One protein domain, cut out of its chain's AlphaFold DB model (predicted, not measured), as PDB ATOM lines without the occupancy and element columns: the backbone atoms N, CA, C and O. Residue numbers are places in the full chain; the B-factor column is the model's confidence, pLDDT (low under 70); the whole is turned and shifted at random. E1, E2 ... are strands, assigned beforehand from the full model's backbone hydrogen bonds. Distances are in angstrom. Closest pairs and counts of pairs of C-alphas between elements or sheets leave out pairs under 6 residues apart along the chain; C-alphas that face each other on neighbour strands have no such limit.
ATOM      1  N   GLU A 184     120.471  82.392  66.284       95.25
ATOM      2  CA  GLU A 184     121.152  81.186  65.820       95.25
ATOM      3  C   GLU A 184     121.969  81.461  64.566       95.25
ATOM      4  O   GLU A 184     121.542  82.209  63.680       95.25
ATOM      5  N   LEU A 185     123.136  80.828  64.483       95.00
ATOM      6  CA  LEU A 185     123.990  80.912  63.310       95.00
ATOM      7  C   LEU A 185     123.466  79.948  62.242       95.00
ATOM      8  O   LEU A 185     123.626  78.733  62.352       95.00
ATOM      9  N   LYS A 186     122.851  80.490  61.191       94.19
ATOM     10  CA  LYS A 186     122.395  79.734  60.021       94.19
ATOM     11  C   LYS A 186     123.113  80.249  58.782       94.19
ATOM     12  O   LYS A 186     122.980  81.414  58.427       94.19
ATOM     13  N   ASN A 187     123.885  79.380  58.126       93.94
ATOM     14  CA  ASN A 187     124.633  79.700  56.901       93.94
ATOM     15  C   ASN A 187     125.528  80.949  57.043       93.94
ATOM     16  O   ASN A 187     125.512  81.836  56.195       93.94
ATOM     17  N   GLY A 188     126.250  81.064  58.163       91.00
ATOM     18  CA  GLY A 188     127.111  82.221  58.445       91.00
ATOM     19  C   GLY A 188     126.362  83.512  58.801       91.00
ATOM     20  O   GLY A 188     127.001  84.531  59.036       91.00
ATOM     21  N   THR A 189     125.028  83.484  58.872       92.94
ATOM     22  CA  THR A 189     124.200  84.636  59.246       92.94
ATOM     23  C   THR A 189     123.479  84.372  60.564       92.94
ATOM     24  O   THR A 189     122.858  83.326  60.754       92.94
ATOM     25  N   CYS A 190     123.524  85.336  61.484       95.12
ATOM     26  CA  CYS A 190     122.761  85.273  62.726       95.12
ATOM     27  C   CYS A 190     121.277  85.566  62.461       95.12
ATOM     28  O   CYS A 190     120.897  86.685  62.115       95.12
ATOM     29  N   THR A 191     120.425  84.564  62.654       95.25
ATOM     30  CA  THR A 191     118.966  84.652  62.489       95.25
ATOM     31  C   THR A 191     118.274  84.592  63.842       95.25
ATOM     32  O   THR A 191     118.727  83.900  64.744       95.25
ATOM     33  N   LYS A 192     117.202  85.364  64.032       95.44
ATOM     34  CA  LYS A 192     116.512  85.442  65.326       95.44
ATOM     35  C   LYS A 192     115.785  84.122  65.621       95.44
ATOM     36  O   LYS A 192     115.029  83.645  64.777       95.44
ATOM     37  N   CYS A 193     115.951  83.584  66.828       95.94
ATOM     38  CA  CYS A 193     115.182  82.439  67.309       95.94
ATOM     39  C   CYS A 193     113.681  82.743  67.317       95.94
ATOM     40  O   CYS A 193     113.251  83.839  67.695       95.94
ATOM     41  N   LEU A 194     112.883  81.741  66.947       96.06
ATOM     42  CA  LEU A 194     111.425  81.804  67.029       96.06
ATOM     43  C   LEU A 194     110.951  81.947  68.484       96.06
ATOM     44  O   LEU A 194     111.670  81.639  69.438       96.06
ATOM     45  N   HIS A 195     109.711  82.410  68.664       95.75
ATOM     46  CA  HIS A 195     109.092  82.461  69.988       95.75
ATOM     47  C   HIS A 195     109.053  81.063  70.613       95.75
ATOM     48  O   HIS A 195     108.798  80.078  69.927       95.75
ATOM     49  N   GLY A 196     109.338  80.983  71.914       96.38
ATOM     50  CA  GLY A 196     109.469  79.711  72.623       96.38
ATOM     51  C   GLY A 196     110.809  78.999  72.442       96.38
ATOM     52  O   GLY A 196     110.941  77.850  72.878       96.38
ATOM     53  N   PHE A 197     111.799  79.680  71.858       97.25
ATOM     54  CA  PHE A 197     113.180  79.219  71.754       97.25
ATOM     55  C   PHE A 197     114.165  80.245  72.338       97.25
ATOM     56  O   PHE A 197     113.901  81.451  72.390       97.25
ATOM     57  N   HIS A 198     115.329  79.761  72.768       95.62
ATOM     58  CA  HIS A 198     116.479  80.571  73.163       95.62
ATOM     59  C   HIS A 198     117.745  80.071  72.465       95.62
ATOM     60  O   HIS A 198     117.861  78.888  72.171       95.62
ATOM     61  N   SER A 199     118.707  80.963  72.225       95.12
ATOM     62  CA  SER A 199     120.022  80.558  71.722       95.12
ATOM     63  C   SER A 199     120.841  79.940  72.857       95.12
ATOM     64  O   SER A 199     120.785  80.422  73.996       95.12
ATOM     65  N   ASP A 200     121.539  78.844  72.584       93.75
ATOM     66  CA  ASP A 200     122.474  78.219  73.515       93.75
ATOM     67  C   ASP A 200     123.917  78.708  73.303       93.75
ATOM     68  O   ASP A 200     124.189  79.556  72.456       93.75
ATOM     69  N   LYS A 201     124.872  78.179  74.082       91.06
ATOM     70  CA  LYS A 201     126.294  78.565  73.975       91.06
ATOM     71  C   LYS A 201     126.894  78.302  72.586       91.06
ATOM     72  O   LYS A 201     127.890  78.924  72.237       91.06
ATOM     73  N   ASN A 202     126.278  77.420  71.800       92.25
ATOM     74  CA  ASN A 202     126.730  77.045  70.464       92.25
ATOM     75  C   ASN A 202     125.999  77.826  69.365       92.25
ATOM     76  O   ASN A 202     126.077  77.449  68.200       92.25
ATOM     77  N   SER A 203     125.288  78.906  69.710       93.69
ATOM     78  CA  SER A 203     124.486  79.681  68.756       93.69
ATOM     79  C   SER A 203     123.425  78.833  68.041       93.69
ATOM     80  O   SER A 203     123.168  79.037  66.855       93.69
ATOM     81  N   THR A 204     122.811  77.874  68.742       95.31
ATOM     82  CA  THR A 204     121.686  77.074  68.226       95.31
ATOM     83  C   THR A 204     120.408  77.378  69.002       95.31
ATOM     84  O   THR A 204     120.433  77.491  70.231       95.31
ATOM     85  N   CYS A 205     119.272  77.522  68.311       96.94
ATOM     86  CA  CYS A 205     117.992  77.738  68.983       96.94
ATOM     87  C   CYS A 205     117.495  76.435  69.624       96.94
ATOM     88  O   CYS A 205     117.197  75.457  68.938       96.94
ATOM     89  N   LYS A 206     117.343  76.437  70.948       96.75
ATOM     90  CA  LYS A 206     116.752  75.350  71.737       96.75
ATOM     91  C   LYS A 206     115.392  75.764  72.294       96.75
ATOM     92  O   LYS A 206     115.206  76.941  72.609       96.75
ATOM     93  N   PRO A 207     114.428  74.835  72.410       97.38
ATOM     94  CA  PRO A 207     113.132  75.144  73.002       97.38
ATOM     95  C   PRO A 207     113.300  75.565  74.465       97.38
ATOM     96  O   PRO A 207     114.224  75.119  75.150       97.38
ATOM     97  N   CYS A 208     112.392  76.406  74.959       97.44
ATOM     98  CA  CYS A 208     112.391  76.791  76.364       97.44
ATOM     99  C   CYS A 208     112.335  75.575  77.289       97.44
ATOM    100  O   CYS A 208     111.597  74.617  77.053       97.44
ATOM    101  N   THR A 209     113.101  75.632  78.378       96.94
ATOM    102  CA  THR A 209     113.032  74.619  79.430       96.94
ATOM    103  C   THR A 209     111.634  74.577  80.049       96.94
ATOM    104  O   THR A 209     110.905  75.572  80.059       96.94
ATOM    105  N   LYS A 210     111.247  73.405  80.572       96.56
ATOM    106  CA  LYS A 210     109.925  73.195  81.183       96.56
ATOM    107  C   LYS A 210     109.627  74.291  82.211       96.56
ATOM    108  O   LYS A 210     110.438  74.556  83.094       96.56
ATOM    109  N   GLY A 211     108.453  74.911  82.089       97.12
ATOM    110  CA  GLY A 211     108.023  75.999  82.968       97.12
ATOM    111  C   GLY A 211     108.447  77.401  82.517       97.12
ATOM    112  O   GLY A 211     108.145  78.359  83.229       97.12
ATOM    113  N   LYS A 212     109.105  77.561  81.364       98.12
ATOM    114  CA  LYS A 212     109.424  78.867  80.769       98.12
ATOM    115  C   LYS A 212     108.774  79.039  79.399       98.12
ATOM    116  O   LYS A 212     108.588  78.064  78.679       98.12
ATOM    117  N   TYR A 213     108.458  80.282  79.044       98.00
ATOM    118  CA  TYR A 213     107.825  80.617  77.771       98.00
ATOM    119  C   TYR A 213     108.204  82.011  77.250       98.00
ATOM    120  O   TYR A 213     108.832  82.821  77.947       98.00
ATOM    121  N   GLY A 214     107.795  82.295  76.014       95.25
ATOM    122  CA  GLY A 214     107.933  83.595  75.367       95.25
ATOM    123  C   GLY A 214     109.312  83.848  74.753       95.25
ATOM    124  O   GLY A 214     110.130  82.944  74.579       95.25
ATOM    125  N   GLU A 215     109.569  85.104  74.387       93.50
ATOM    126  CA  GLU A 215     110.831  85.500  73.761       93.50
ATOM    127  C   GLU A 215     112.009  85.310  74.728       93.50
ATOM    128  O   GLU A 215     111.964  85.719  75.894       93.50
ATOM    129  N   LYS A 216     113.073  84.657  74.241       93.19
ATOM    130  CA  LYS A 216     114.261  84.281  75.025       93.19
ATOM    131  C   LYS A 216     113.959  83.432  76.272       93.19
ATOM    132  O   LYS A 216     114.792  83.365  77.173       93.19
ATOM    133  N   CYS A 217     112.773  82.827  76.366       96.19
ATOM    134  CA  CYS A 217     112.339  82.073  77.545       96.19
ATOM    135  C   CYS A 217     112.409  82.888  78.852       96.19
ATOM    136  O   CYS A 217     112.668  82.335  79.922       96.19
ATOM    137  N   ARG A 218     112.217  84.215  78.779       95.38
ATOM    138  CA  ARG A 218     112.313  85.111  79.947       95.38
ATOM    139  C   ARG A 218     111.137  84.978  80.908       95.38
ATOM    140  O   ARG A 218     111.268  85.333  82.075       95.38
ATOM    141  N   LYS A 219     109.987  84.495  80.437       97.69
ATOM    142  CA  LYS A 219     108.778  84.399  81.257       97.69
ATOM    143  C   LYS A 219     108.683  83.020  81.898       97.69
ATOM    144  O   LYS A 219     108.942  82.011  81.249       97.69
ATOM    145  N   THR A 220     108.262  82.973  83.157       98.00
ATOM    146  CA  THR A 220     107.977  81.727  83.883       98.00
ATOM    147  C   THR A 220     106.478  81.450  83.864       98.00
ATOM    148  O   THR A 220     105.668  82.335  84.145       98.00
ATOM    149  N   CYS A 221     106.100  80.218  83.550       97.88
ATOM    150  CA  CYS A 221     104.727  79.746  83.617       97.88
ATOM    151  C   CYS A 221     104.250  79.659  85.071       97.88
ATOM    152  O   CYS A 221     104.859  78.982  85.897       97.88
ATOM    153  N   LYS A 222     103.121  80.306  85.363       97.62
ATOM    154  CA  LYS A 222     102.381  80.190  86.629       97.62
ATOM    155  C   LYS A 222     100.976  79.677  86.322       97.62
ATOM    156  O   LYS A 222     100.006  80.428  86.350       97.62
ATOM    157  N   CYS A 223     100.901  78.419  85.898       96.62
ATOM    158  CA  CYS A 223      99.666  77.821  85.403       96.62
ATOM    159  C   CYS A 223      98.867  77.202  86.554       96.62
ATOM    160  O   CYS A 223      99.439  76.556  87.425       96.62
ATOM    161  N   ASN A 224      97.543  77.378  86.545       95.31
ATOM    162  CA  ASN A 224      96.643  76.643  87.440       95.31
ATOM    163  C   ASN A 224      96.651  75.147  87.081       95.31
ATOM    164  O   ASN A 224      96.980  74.795  85.950       95.31
ATOM    165  N   SER A 225      96.197  74.281  87.990       91.75
ATOM    166  CA  SER A 225      96.244  72.808  87.875       91.75
ATOM    167  C   SER A 225      95.606  72.197  86.613       91.75
ATOM    168  O   SER A 225      95.839  71.031  86.331       91.75
ATOM    169  N   ASN A 226      94.828  72.970  85.846       90.31
ATOM    170  CA  ASN A 226      94.138  72.538  84.621       90.31
ATOM    171  C   ASN A 226      94.729  73.164  83.341       90.31
ATOM    172  O   ASN A 226      94.056  73.244  82.310       90.31
ATOM    173  N   LYS A 227      95.943  73.706  83.420       94.75
ATOM    174  CA  LYS A 227      96.633  74.356  82.306       94.75
ATOM    175  C   LYS A 227      98.029  73.771  82.152       94.75
ATOM    176  O   LYS A 227      98.726  73.569  83.146       94.75
ATOM    177  N   ARG A 228      98.460  73.566  80.909       95.06
ATOM    178  CA  ARG A 228      99.833  73.166  80.586       95.06
ATOM    179  C   ARG A 228     100.659  74.387  80.181       95.06
ATOM    180  O   ARG A 228     100.130  75.360  79.653       95.06
ATOM    181  N   CYS A 229     101.958  74.338  80.464       97.00
ATOM    182  CA  CYS A 229     102.902  75.371  80.047       97.00
ATOM    183  C   CYS A 229     103.392  75.073  78.626       97.00
ATOM    184  O   CYS A 229     104.162  74.135  78.419       97.00
ATOM    185  N   ASP A 230     102.930  75.864  77.672       96.81
ATOM    186  CA  ASP A 230     103.425  75.948  76.308       96.81
ATOM    187  C   ASP A 230     104.611  76.915  76.235       96.81
ATOM    188  O   ASP A 230     104.595  77.986  76.845       96.81
ATOM    189  N   ASN A 231     105.661  76.548  75.502       96.75
ATOM    190  CA  ASN A 231     106.868  77.368  75.393       96.75
ATOM    191  C   ASN A 231     106.629  78.673  74.615       96.75
ATOM    192  O   ASN A 231     107.363  79.641  74.821       96.75
ATOM    193  N   ILE A 232     105.618  78.738  73.752       97.00
ATOM    194  CA  ILE A 232     105.296  79.922  72.952       97.00
ATOM    195  C   ILE A 232     104.292  80.793  73.711       97.00
ATOM    196  O   ILE A 232     104.573  81.962  73.995       97.00
ATOM    197  N   GLU A 233     103.152  80.210  74.079       96.44
ATOM    198  CA  GLU A 233     101.985  80.942  74.591       96.44
ATOM    199  C   GLU A 233     101.921  81.025  76.125       96.44
ATOM    200  O   GLU A 233     101.199  81.855  76.684       96.44
ATOM    201  N   GLY A 234     102.698  80.208  76.837       96.88
ATOM    202  CA  GLY A 234     102.653  80.129  78.294       96.88
ATOM    203  C   GLY A 234     101.525  79.225  78.774       96.88
ATOM    204  O   GLY A 234     101.486  78.048  78.448       96.88
ATOM    205  N   CYS A 235     100.622  79.722  79.616       97.12
ATOM    206  CA  CYS A 235      99.609  78.865  80.237       97.12
ATOM    207  C   CYS A 235      98.384  78.664  79.345       97.12
ATOM    208  O   CYS A 235      97.413  79.422  79.444       97.12
ATOM    209  N   ILE A 236      98.404  77.596  78.559       95.12
ATOM    210  CA  ILE A 236      97.278  77.181  77.723       95.12
ATOM    211  C   ILE A 236      96.412  76.146  78.455       95.12
ATOM    212  O   ILE A 236      96.915  75.435  79.334       95.12
ATOM    213  N   PRO A 237      95.103  76.064  78.157       93.69
ATOM    214  CA  PRO A 237      94.253  74.989  78.659       93.69
ATOM    215  C   PRO A 237      94.905  73.637  78.386       93.69
ATOM    216  O   PRO A 237      95.473  73.417  77.313       93.69
ATOM    217  N   ASP A 238      94.862  72.735  79.365       90.12
ATOM    218  CA  ASP A 238      95.319  71.370  79.143       90.12
ATOM    219  C   ASP A 238      94.270  70.591  78.334       90.12
ATOM    220  O   ASP A 238      93.613  69.665  78.809       90.12
TER     221      ASP A 238
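What this domain is: This is residues 184 to 238 of the 509 residues of an uncharacterized protein of Mytilus coruscus (UniProt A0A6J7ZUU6). With little regular structure, this is a thin, loose rod of three small strand hairpins in a row: E1 and E2 at one end, E3 and E4 next, E5 and E6 at the other end. Residues 208 to 226, with no named element, loop between the last two. The 55 printed residues include six named strands, E1 to E6 in order, in three antiparallel two-stranded sheets; the class is all strand, with 21 residues in strands. The radius of gyration of the C-alphas is 12.7 A, the spans 43 by 16 by 13 A.

Where its parts are: Find C-alpha 184 at (121.152, 81.186, 65.820), where E1, residues 184 to 186, begins. E2 is 189 to 192, 9.8 A; E3 197 to 199; E4 205 to 207; E5 227 to 230, 9.2 A. E6, 234 to 237, 9.9 A, ends at (94.253, 74.989, 78.659).

How they stand to each other: Within hydrogen-bond range are N 184 and O 191, 2.8 A, in hairpin E1-E2; N 198 and O 206, 2.8 A, in E3-E4; N 230 and O 234, 2.7 A, in E5-E6. The closest C-alphas of E1 and E4, Glu 184 and Cys 205, are 5.6 A apart. E5 and E6 are apart from E1 to E4.

The domain as a whole: The farthest C-alphas, Gly 188 and Ser 225, are 43.7 A apart. The printed part has no cut; the E4 to E5 link is long. No printed residue is under 70.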